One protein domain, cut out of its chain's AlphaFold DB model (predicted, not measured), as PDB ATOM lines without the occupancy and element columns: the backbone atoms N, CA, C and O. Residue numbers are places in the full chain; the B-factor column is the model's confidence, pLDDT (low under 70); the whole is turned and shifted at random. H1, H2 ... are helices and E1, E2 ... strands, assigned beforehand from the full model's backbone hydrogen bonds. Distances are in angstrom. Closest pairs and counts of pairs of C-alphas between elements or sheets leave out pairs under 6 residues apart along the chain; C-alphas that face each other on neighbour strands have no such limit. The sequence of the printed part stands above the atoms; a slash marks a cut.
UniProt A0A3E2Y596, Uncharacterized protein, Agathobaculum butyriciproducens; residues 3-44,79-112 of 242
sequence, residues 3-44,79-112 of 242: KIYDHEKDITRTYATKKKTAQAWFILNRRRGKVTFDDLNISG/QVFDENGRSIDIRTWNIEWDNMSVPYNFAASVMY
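AT A GLANCE: This is residues 3 to 44 and 79 to 112 of the 242 residues of an uncharacterized protein of Agathobaculum butyriciproducens (UniProt A0A3E2Y596). What would one see first? A small sheet of three antiparallel strands has H1 lying over one face along its strands, and H2 crosses the later part of H1 on the side away from E3. Two long stretches with no named element, residues 30 to 44 and 82 to 103, run round the other sides of H1, whose centre is the nearest to the mean of the C-alphas. What is it made of? The printed part has 76 residues with two named helices and three named strands, in the order E1, E2, H1, E3, H2 along the chain; the sheet runs E2, E1, E3, and the class is mixed, helices and strands, though under half of the printed residues, 32, are in named elements. How is the whole shaped? It is compact and rounded, with a radius of gyration of the C-alphas of 11.7 A and spans of 28 by 26 by 23 A.

HOW THE PARTS SIT: How is the sheet joined? E1, residues 3 to 6, and E2, residues 11 to 15, form a hairpin, antiparallel at 158 degrees between their directions, with N 4 and O 13 at 2.8 A and N 6 and O 11 at 2.9 A within hydrogen-bond range. E3, residues 79 to 81, is the antiparallel neighbour of E1 at 163 degrees, with N 5 and O 79 at 2.8 A and N 3 and O 81 at 3.0 A within hydrogen-bond range. E1 is the inner strand, and E2 and E3 are edge strands. Where is the first helix? H1, residues 18 to 29, is on the sheet at a height over the sheet of 9.4 A; H1 and the sheet E2, E1, E3 are two layers, a helix on one face of a sheet. It lies over E2 and E1 and runs along the strands, at 4 degrees to E1 on the local plane. Its closest C-alphas to E2 are those of Thr 21 and Tyr 15, 5.7 A apart, and to E1 those of Thr 21 and Ile 4, 7.4 A apart. Where is the second helix? H2, residues 104 to 111, touches H1 at residues 24 to 28 of H1 alone, the closest C-alphas being those of Ala 24 and Val 110, 6.2 A apart; they run the same way at a steep tilt of 67 degrees. H2 is not on the sheet; it is apart from E1, and from E2 only just, the closest C-alphas being 8.1 A apart. What do the helix backbones show? In H1 and H2 every O i to N i+4 pair is within hydrogen-bond range.

IN THESE COORDINATES: Where do the first strands run? E1 begins at C-alpha 3, (3.154, 18.682, 40.043), and ends at residue 6, a length of 9.9 A. E2, residues 11 to 15, measures 13.4 A. Where does the longest helix run? H1, residues 18 to 29, goes from C-alpha 18 at (7.990, 23.611, 33.047) over 16.1 A. What follows? E3, residues 79 to 81, measures 6.7 A, and H2, residues 104 to 111, measures 10.6 A and ends at C-alpha 111, (15.046, 20.006, 49.516).

THE WHOLE: How large is it? The two C-alphas farthest apart are those of Arg 32 and Asn 84, at 33.6 A. Is anything missing? Residues 45 to 78 are cut out, and C-alphas 44 and 79 are 7.1 A apart across the cut, on the link from H1 to E3. Which links are long? The link from E3 to H2 is long, with 22 residues; those from E1 to E2 and from E2 to H1 are tight. Residues 30 to 31 pair with residues 34 to 35, antiparallel. How confident is the model? The mean pLDDT of the printed part is 90.7, no printed residue is under 70, and H2 has a mean of 84.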
ATOM      1  N   LYS A   3       2.953  19.303  38.725       96.44
ATOM      2  CA  LYS A   3       3.154  18.682  40.043       96.44
ATOM      3  C   LYS A   3       4.255  17.629  39.997       96.44
ATOM      4  O   LYS A   3       4.341  16.889  39.027       96.44
ATOM      5  N   ILE A   4       5.069  17.548  41.046       96.31
ATOM      6  CA  ILE A   4       5.995  16.437  41.296       96.31
ATOM      7  C   ILE A   4       5.535  15.747  42.575       96.31
ATOM      8  O   ILE A   4       5.513  16.374  43.636       96.31
ATOM      9  N   TYR A   5       5.172  14.477  42.469       95.75
ATOM     10  CA  TYR A   5       4.779  13.628  43.582       95.75
ATOM     11  C   TYR A   5       5.929  12.702  43.973       95.75
ATOM     12  O   TYR A   5       6.548  12.097  43.102       95.75
ATOM     13  N   ASP A   6       6.233  12.633  45.266       94.62
ATOM     14  CA  ASP A   6       7.241  11.759  45.867       94.62
ATOM     15  C   ASP A   6       6.533  10.596  46.579       94.62
ATOM     16  O   ASP A   6       6.046  10.773  47.693       94.62
ATOM     17  N   HIS A   7       6.484   9.428  45.933       91.31
ATOM     18  CA  HIS A   7       5.844   8.200  46.432       91.31
ATOM     19  C   HIS A   7       6.482   7.673  47.724       91.31
ATOM     20  O   HIS A   7       5.827   6.975  48.486       91.31
ATOM     21  N   GLU A   8       7.757   7.981  47.980       89.94
ATOM     22  CA  GLU A   8       8.454   7.504  49.183       89.94
ATOM     23  C   GLU A   8       8.064   8.321  50.419       89.94
ATOM     24  O   GLU A   8       7.967   7.782  51.517       89.94
ATOM     25  N   LYS A   9       7.857   9.630  50.244       88.62
ATOM     26  CA  LYS A   9       7.562  10.557  51.348       88.62
ATOM     27  C   LYS A   9       6.096  10.968  51.438       88.62
ATOM     28  O   LYS A   9       5.747  11.673  52.377       88.62
ATOM     29  N   ASP A  10       5.289  10.589  50.454       91.25
ATOM     30  CA  ASP A  10       3.915  11.053  50.262       91.25
ATOM     31  C   ASP A  10       3.803  12.592  50.228       91.25
ATOM     32  O   ASP A  10       2.982  13.222  50.889       91.25
ATOM     33  N   ILE A  11       4.694  13.237  49.461       91.19
ATOM     34  CA  ILE A  11       4.756  14.705  49.346       91.19
ATOM     35  C   ILE A  11       4.484  15.130  47.907       91.19
ATOM     36  O   ILE A  11       5.171  14.707  46.975       91.19
ATOM     37  N   THR A  12       3.550  16.068  47.729       93.94
ATOM     38  CA  THR A  12       3.290  16.725  46.440       93.94
ATOM     39  C   THR A  12       3.879  18.131  46.415       93.94
ATOM     40  O   THR A  12       3.602  18.948  47.289       93.94
ATOM     41  N   ARG A  13       4.656  18.448  45.377       93.25
ATOM     42  CA  ARG A  13       5.209  19.788  45.133       93.25
ATOM     43  C   ARG A  13       4.625  20.371  43.853       93.25
ATOM     44  O   ARG A  13       4.640  19.714  42.815       93.25
ATOM     45  N   THR A  14       4.133  21.605  43.910       95.25
ATOM     46  CA  THR A  14       3.464  22.268  42.779       95.25
ATOM     47  C   THR A  14       4.305  23.400  42.206       95.25
ATOM     48  O   THR A  14       4.832  24.229  42.948       95.25
ATOM     49  N   TYR A  15       4.379  23.487  40.880       95.19
ATOM     50  CA  TYR A  15       5.174  24.486  40.171       95.19
ATOM     51  C   TYR A  15       4.380  25.131  39.035       95.19
ATOM     52  O   TYR A  15       3.657  24.477  38.286       95.19
ATOM     53  N   ALA A  16       4.548  26.443  38.875       92.88
ATOM     54  CA  ALA A  16       3.822  27.204  37.861       92.88
ATOM     55  C   ALA A  16       4.297  26.926  36.423       92.88
ATOM     56  O   ALA A  16       3.513  27.055  35.495       92.88
ATOM     57  N   THR A  17       5.568  26.559  36.216       94.00
ATOM     58  CA  THR A  17       6.160  26.458  34.871       94.00
ATOM     59  C   THR A  17       6.957  25.172  34.678       94.00
ATOM     60  O   THR A  17       7.513  24.629  35.641       94.00
ATOM     61  N   LYS A  18       7.099  24.728  33.418       94.31
ATOM     62  CA  LYS A  18       7.990  23.611  33.047       94.31
ATOM     63  C   LYS A  18       9.414  23.838  33.553       94.31
ATOM     64  O   LYS A  18       9.981  22.963  34.190       94.31
ATOM     65  N   LYS A  19       9.953  25.055  33.382       93.56
ATOM     66  CA  LYS A  19      11.297  25.425  33.857       93.56
ATOM     67  C   LYS A  19      11.467  25.227  35.367       93.56
ATOM     68  O   LYS A  19      12.430  24.595  35.782       93.56
ATOM     69  N   LYS A  20      10.533  25.719  36.192       94.25
ATOM     70  CA  LYS A  20      10.599  25.534  37.655       94.25
ATOM     71  C   LYS A  20      10.476  24.060  38.046       94.25
ATOM     72  O   LYS A  20      11.175  23.611  38.948       94.25
ATOM     73  N   THR A  21       9.625  23.315  37.346       95.69
ATOM     74  CA  THR A  21       9.452  21.870  37.551       95.69
ATOM     75  C   THR A  21      10.737  21.112  37.222       95.69
ATOM     76  O   THR A  21      11.184  20.288  38.011       95.69
ATOM     77  N   ALA A  22      11.390  21.444  36.107       94.62
ATOM     78  CA  ALA A  22      12.667  20.862  35.714       94.62
ATOM     79  C   ALA A  22      13.785  21.203  36.709       94.62
ATOM     80  O   ALA A  22      14.521  20.317  37.124       94.62
ATOM     81  N   GLN A  23      13.863  22.455  37.170       94.62
ATOM     82  CA  GLN A  23      14.815  22.849  38.214       94.62
ATOM     83  C   GLN A  23      14.587  22.067  39.511       94.62
ATOM     84  O   GLN A  23      15.544  21.607  40.125       94.62
ATOM     85  N   ALA A  24      13.331  21.882  39.922       94.69
ATOM     86  CA  ALA A  24      13.003  21.078  41.093       94.69
ATOM     87  C   ALA A  24      13.393  19.607  40.910       94.69
ATOM     88  O   ALA A  24      14.019  19.028  41.796       94.69
ATOM     89  N   TRP A  25      13.092  19.025  39.747       94.56
ATOM     90  CA  TRP A  25      13.514  17.671  39.400       94.56
ATOM     91  C   TRP A  25      15.036  17.511  39.453       94.56
ATOM     92  O   TRP A  25      15.538  16.574  40.073       94.56
ATOM     93  N   PHE A  26      15.757  18.457  38.847       93.88
ATOM     94  CA  PHE A  26      17.213  18.521  38.855       93.88
ATOM     95  C   PHE A  26      17.744  18.478  40.288       93.88
ATOM     96  O   PHE A  26      18.588  17.649  40.594       93.88
ATOM     97  N   ILE A  27      17.216  19.306  41.194       92.31
ATOM     98  CA  ILE A  27      17.639  19.316  42.603       92.31
ATOM     99  C   ILE A  27      17.408  17.952  43.271       92.31
ATOM    100  O   ILE A  27      18.295  17.455  43.960       92.31
ATOM    101  N   LEU A  28      16.230  17.355  43.070       91.75
ATOM    102  CA  LEU A  28      15.823  16.112  43.736       91.75
ATOM    103  C   LEU A  28      16.595  14.877  43.249       91.75
ATOM    104  O   LEU A  28      16.762  13.931  44.017       91.75
ATOM    105  N   ASN A  29      17.053  14.879  41.993       90.56
ATOM    106  CA  ASN A  29      17.626  13.704  41.327       90.56
ATOM    107  C   ASN A  29      19.053  13.911  40.795       90.56
ATOM    108  O   ASN A  29      19.544  13.115  39.985       90.56
ATOM    109  N   ARG A  30      19.744  14.965  41.245       85.38
ATOM    110  CA  ARG A  30      21.159  15.185  40.931       85.38
ATOM    111  C   ARG A  30      22.044  14.285  41.786       85.38
ATOM    112  O   ARG A  30      22.096  14.421  43.005       85.38
ATOM    113  N   ARG A  31      22.804  13.405  41.135       83.44
ATOM    114  CA  ARG A  31      23.757  12.480  41.764       83.44
ATOM    115  C   ARG A  31      25.126  12.652  41.114       83.44
ATOM    116  O   ARG A  31      25.232  12.649  39.893       83.44
ATOM    117  N   ARG A  32      26.185  12.816  41.919       82.62
ATOM    118  CA  ARG A  32      27.582  12.952  41.436       82.62
ATOM    119  C   ARG A  32      27.745  13.959  40.279       82.62
ATOM    120  O   ARG A  32      28.491  13.728  39.337       82.62
ATOM    121  N   GLY A  33      27.009  15.069  40.342       78.81
ATOM    122  CA  GLY A  33      27.078  16.144  39.352       78.81
ATOM    123  C   GLY A  33      26.129  16.025  38.156       78.81
ATOM    124  O   GLY A  33      25.921  17.052  37.521       78.81
ATOM    125  N   LYS A  34      25.494  14.871  37.912       83.75
ATOM    126  CA  LYS A  34      24.583  14.640  36.772       83.75
ATOM    127  C   LYS A  34      23.141  14.416  37.218       83.75
ATOM    128  O   LYS A  34      22.904  13.957  38.338       83.75
ATOM    129  N   VAL A  35      22.179  14.720  36.350       88.12
ATOM    130  CA  VAL A  35      20.771  14.363  36.592       88.12
ATOM    131  C   VAL A  35      20.548  12.902  36.241       88.12
ATOM    132  O   VAL A  35      20.952  12.439  35.179       88.12
ATOM    133  N   THR A  36      19.868  12.180  37.126       91.44
ATOM    134  CA  THR A  36      19.418  10.810  36.862       91.44
ATOM    135  C   THR A  36      17.901  10.771  36.724       91.44
ATOM    136  O   THR A  36      17.188  11.544  37.361       91.44
ATOM    137  N   PHE A  37      17.400   9.875  35.876       92.38
ATOM    138  CA  PHE A  37      15.960   9.651  35.687       92.38
ATOM    139  C   PHE A  37      15.517   8.277  36.201       92.38
ATOM    140  O   PHE A  37      14.389   7.857  35.961       92.38
ATOM    141  N   ASP A  38      16.390   7.583  36.934       90.94
ATOM    142  CA  ASP A  38      16.115   6.244  37.456       90.94
ATOM    143  C   ASP A  38      14.941   6.225  38.442       90.94
ATOM    144  O   ASP A  38      14.251   5.221  38.588       90.94
ATOM    145  N   ASP A  39      14.645   7.358  39.062       91.75
ATOM    146  CA  ASP A  39      13.538   7.477  39.997       91.75
ATOM    147  C   ASP A  39      12.253   8.015  39.338       91.75
ATOM    148  O   ASP A  39      11.262   8.207  40.038       91.75
ATOM    149  N   LEU A  40      12.229   8.249  38.016       94.25
ATOM    150  CA  LEU A  40      11.052   8.760  37.301       94.25
ATOM    151  C   LEU A  40      10.030   7.655  37.015       94.25
ATOM    152  O   LEU A  40      10.333   6.668  36.348       94.25
ATOM    153  N   ASN A  41       8.808   7.866  37.489       93.44
ATOM    154  CA  ASN A  41       7.630   7.057  37.226       93.44
ATOM    155  C   ASN A  41       6.738   7.780  36.212       93.44
ATOM    156  O   ASN A  41       6.081   8.766  36.534       93.44
ATOM    157  N   ILE A  42       6.744   7.303  34.974       91.00
ATOM    158  CA  ILE A  42       6.050   7.896  33.832       91.00
ATOM    159  C   ILE A  42       4.670   7.275  33.688       91.00
ATOM    160  O   ILE A  42       3.687   7.990  33.514       91.00
ATOM    161  N   SER A  43       4.582   5.949  33.780       87.56
ATOM    162  CA  SER A  43       3.324   5.222  33.569       87.56
ATOM    163  C   SER A  43       2.432   5.165  34.815       87.56
ATOM    164  O   SER A  43       1.290   4.713  34.739       87.56
ATOM    165  N   GLY A  44       2.954   5.563  35.980       85.31
ATOM    166  CA  GLY A  44       2.346   5.280  37.283       85.31
ATOM    167  C   GLY A  44       2.535   3.825  37.732       85.31
ATOM    168  O   GLY A  44       2.172   3.479  38.852       85.31
ATOM    169  N   GLN A  79       6.821  10.915  40.456       95.94
ATOM    170  CA  GLN A  79       5.893  11.020  39.336       95.94
ATOM    171  C   GLN A  79       5.605  12.486  39.032       95.94
ATOM    172  O   GLN A  79       5.347  13.274  39.942       95.94
ATOM    173  N   VAL A  80       5.662  12.869  37.757       96.12
ATOM    174  CA  VAL A  80       5.403  14.251  37.335       96.12
ATOM    175  C   VAL A  80       4.071  14.319  36.609       96.12
ATOM    176  O   VAL A  80       3.814  13.522  35.712       96.12
ATOM    177  N   PHE A  81       3.246  15.295  36.980       96.19
ATOM    178  CA  PHE A  81       1.941  15.538  36.383       96.19
ATOM    179  C   PHE A  81       1.898  16.879  35.650       96.19
ATOM    180  O   PHE A  81       2.486  17.873  36.098       96.19
ATOM    181  N   ASP A  82       1.172  16.901  34.536       94.31
ATOM    182  CA  ASP A  82       0.794  18.125  33.839       94.31
ATOM    183  C   ASP A  82      -0.316  18.888  34.582       94.31
ATOM    184  O   ASP A  82      -0.738  18.549  35.691       94.31
ATOM    185  N   GLU A  83      -0.793  19.954  33.950       92.69
ATOM    186  CA  GLU A  83      -1.842  20.813  34.499       92.69
ATOM    187  C   GLU A  83      -3.214  20.136  34.550       92.69
ATOM    188  O   GLU A  83      -4.045  20.520  35.370       92.69
ATOM    189  N   ASN A  84      -3.416  19.109  33.725       93.25
ATOM    190  CA  ASN A  84      -4.633  18.309  33.647       93.25
ATOM    191  C   ASN A  84      -4.574  17.071  34.560       93.25
ATOM    192  O   ASN A  84      -5.484  16.246  34.528       93.25
ATOM    193  N   GLY A  85      -3.504  16.907  35.347       90.62
ATOM    194  CA  GLY A  85      -3.307  15.744  36.215       90.62
ATOM    195  C   GLY A  85      -2.869  14.472  35.482       90.62
ATOM    196  O   GLY A  85      -2.944  13.386  36.052       90.62
ATOM    197  N   ARG A  86      -2.402  14.574  34.236       91.19
ATOM    198  CA  ARG A  86      -1.860  13.451  33.462       91.19
ATOM    199  C   ARG A  86      -0.386  13.262  33.783       91.19
ATOM    200  O   ARG A  86       0.359  14.235  33.875       91.19
ATOM    201  N   SER A  87       0.037  12.011  33.925       93.44
ATOM    202  CA  SER A  87       1.448  11.669  34.115       93.44
ATOM    203  C   SER A  87       2.247  12.003  32.852       93.44
ATOM    204  O   SER A  87       1.800  11.698  31.746       93.44
ATOM    205  N   ILE A  88       3.409  12.638  33.003       93.62
ATOM    206  CA  ILE A  88       4.221  13.116  31.878       93.62
ATOM    207  C   ILE A  88       5.676  12.669  31.958       93.62
ATOM    208  O   ILE A  88       6.303  12.675  33.016       93.62
ATOM    209  N   ASP A  89       6.238  12.363  30.789       94.69
ATOM    210  CA  ASP A  89       7.669  12.123  30.639       94.69
ATOM    211  C   ASP A  89       8.426  13.439  30.435       94.69
ATOM    212  O   ASP A  89       8.459  14.016  29.345       94.69
ATOM    213  N   ILE A  90       9.080  13.905  31.494       94.06
ATOM    214  CA  ILE A  90       9.871  15.139  31.470       94.06
ATOM    215  C   ILE A  90      11.176  15.012  30.677       94.06
ATOM    216  O   ILE A  90      11.769  16.032  30.339       94.06
ATOM    217  N   ARG A  91      11.630  13.795  30.340       92.19
ATOM    218  CA  ARG A  91      12.852  13.589  29.538       92.19
ATOM    219  C   ARG A  91      12.696  14.130  28.122       92.19
ATOM    220  O   ARG A  91      13.675  14.511  27.497       92.19
ATOM    221  N   THR A  92      11.456  14.195  27.643       93.12
ATOM    222  CA  THR A  92      11.103  14.743  26.327       93.12
ATOM    223  C   THR A  92      11.133  16.272  26.280       93.12
ATOM    224  O   THR A  92      10.947  16.869  25.221       93.12
ATOM    225  N   TRP A  93      11.337  16.942  27.417       93.25
ATOM    226  CA  TRP A  93      11.418  18.395  27.454       93.25
ATOM    227  C   TRP A  93      12.745  18.874  26.865       93.25
ATOM    228  O   TRP A  93      13.808  18.386  27.239       93.25
ATOM    229  N   ASN A  94      12.677  19.881  25.989       93.31
ATOM    230  CA  ASN A  94      13.853  20.523  25.406       93.31
ATOM    231  C   ASN A  94      14.575  21.390  26.456       93.31
ATOM    232  O   ASN A  94      14.315  22.590  26.574       93.31
ATOM    233  N   ILE A  95      15.392  20.748  27.293       91.00
ATOM    234  CA  ILE A  95      16.090  21.347  28.429       91.00
ATOM    235  C   ILE A  95      17.496  20.755  28.532       91.00
ATOM    236  O   ILE A  95      17.670  19.539  28.542       91.00
ATOM    237  N   GLU A  96      18.496  21.618  28.701       91.38
ATOM    238  CA  GLU A  96      19.848  21.196  29.064       91.38
ATOM    239  C   GLU A  96      19.909  20.821  30.549       91.38
ATOM    240  O   GLU A  96      20.075  21.672  31.428       91.38
ATOM    241  N   TRP A  97      19.735  19.531  30.839       90.19
ATOM    242  CA  TRP A  97      19.665  19.028  32.211       90.19
ATOM    243  C   TRP A  97      20.975  19.188  32.982       90.19
ATOM    244  O   TRP A  97      20.938  19.622  34.129       90.19
ATOM    245  N   ASP A  98      22.123  18.900  32.369       86.62
ATOM    246  CA  ASP A  98      23.414  18.905  33.072       86.62
ATOM    247  C   ASP A  98      23.991  20.317  33.292       86.62
ATOM    248  O   ASP A  98      24.719  20.540  34.260       86.62
ATOM    249  N   ASN A  99      23.597  21.295  32.469       86.19
ATOM    250  CA  ASN A  99      24.029  22.698  32.574       86.19
ATOM    251  C   ASN A  99      23.026  23.585  33.330       86.19
ATOM    252  O   ASN A  99      23.118  24.816  33.315       86.19
ATOM    253  N   MET A 100      22.036  22.985  33.992       87.56
ATOM    254  CA  MET A 100      20.947  23.738  34.596       87.56
ATOM    255  C   MET A 100      21.411  24.550  35.809       87.56
ATOM    256  O   MET A 100      21.862  24.007  36.821       87.56
ATOM    257  N   SER A 101      21.230  25.872  35.745       85.88
ATOM    258  CA  SER A 101      21.457  26.753  36.889       85.88
ATOM    259  C   SER A 101      20.206  26.857  37.762       85.88
ATOM    260  O   SER A 101      19.069  26.992  37.287       85.88
ATOM    261  N   VAL A 102      20.420  26.785  39.075       86.44
ATOM    262  CA  VAL A 102      19.344  26.783  40.065       86.44
ATOM    263  C   VAL A 102      19.677  27.763  41.192       86.44
ATOM    264  O   VAL A 102      20.719  27.613  41.834       86.44
ATOM    265  N   PRO A 103      18.814  28.760  41.471       86.56
ATOM    266  CA  PRO A 103      19.029  29.686  42.578       86.56
ATOM    267  C   PRO A 103      19.085  28.952  43.919       86.56
ATOM    268  O   PRO A 103      18.236  28.105  44.199       86.56
ATOM    269  N   TYR A 104      20.026  29.328  44.789       81.69
ATOM    270  CA  TYR A 104      20.205  28.664  46.085       81.69
ATOM    271  C   TYR A 104      18.915  28.618  46.924       81.69
ATOM    272  O   TYR A 104      18.567  27.573  47.465       81.69
ATOM    273  N   ASN A 105      18.181  29.731  46.995       82.00
ATOM    274  CA  ASN A 105      16.940  29.808  47.776       82.00
ATOM    275  C   ASN A 105      15.866  28.850  47.244       82.00
ATOM    276  O   ASN A 105      15.114  28.275  48.025       82.00
ATOM    277  N   PHE A 106      15.825  28.646  45.925       82.75
ATOM    278  CA  PHE A 106      14.919  27.686  45.303       82.75
ATOM    279  C   PHE A 106      15.354  26.243  45.586       82.75
ATOM    280  O   PHE A 106      14.530  25.400  45.912       82.75
ATOM    281  N   ALA A 107      16.657  25.953  45.546       86.12
ATOM    282  CA  ALA A 107      17.169  24.639  45.932       86.12
ATOM    283  C   ALA A 107      16.850  24.292  47.391       86.12
ATOM    284  O   ALA A 107      16.407  23.180  47.683       86.12
ATOM    285  N   ALA A 108      17.016  25.260  48.294       82.44
ATOM    286  CA  ALA A 108      16.692  25.087  49.703       82.44
ATOM    287  C   ALA A 108      15.201  24.781  49.918       82.44
ATOM    288  O   ALA A 108      14.887  23.861  50.672       82.44
ATOM    289  N   SER A 109      14.294  25.487  49.232       84.62
ATOM    290  CA  SER A 109      12.849  25.257  49.378       84.62
ATOM    291  C   SER A 109      12.381  23.913  48.815       84.62
ATOM    292  O   SER A 109      11.427  23.336  49.325       84.62
ATOM    293  N   VAL A 110      13.051  23.386  47.787       87.31
ATOM    294  CA  VAL A 110      12.734  22.067  47.219       87.31
ATOM    295  C   VAL A 110      13.209  20.930  48.131       87.31
ATOM    296  O   VAL A 110      12.457  19.976  48.352       87.31
ATOM    297  N   MET A 111      14.436  21.031  48.655       85.44
ATOM    298  CA  MET A 111      15.046  20.006  49.516       85.44
ATOM    299  C   MET A 111      14.402  19.947  50.900       85.44
ATOM    300  O   MET A 111      14.224  18.862  51.451       85.44
ATOM    301  N   TYR A 112      14.047  21.109  51.448       82.69
ATOM    302  CA  TYR A 112      13.546  21.248  52.809       82.69
ATOM    303  C   TYR A 112      12.213  22.007  52.823       82.69
ATOM    304  O   TYR A 112      12.163  23.143  53.299       82.69
TER     305      TYR A 112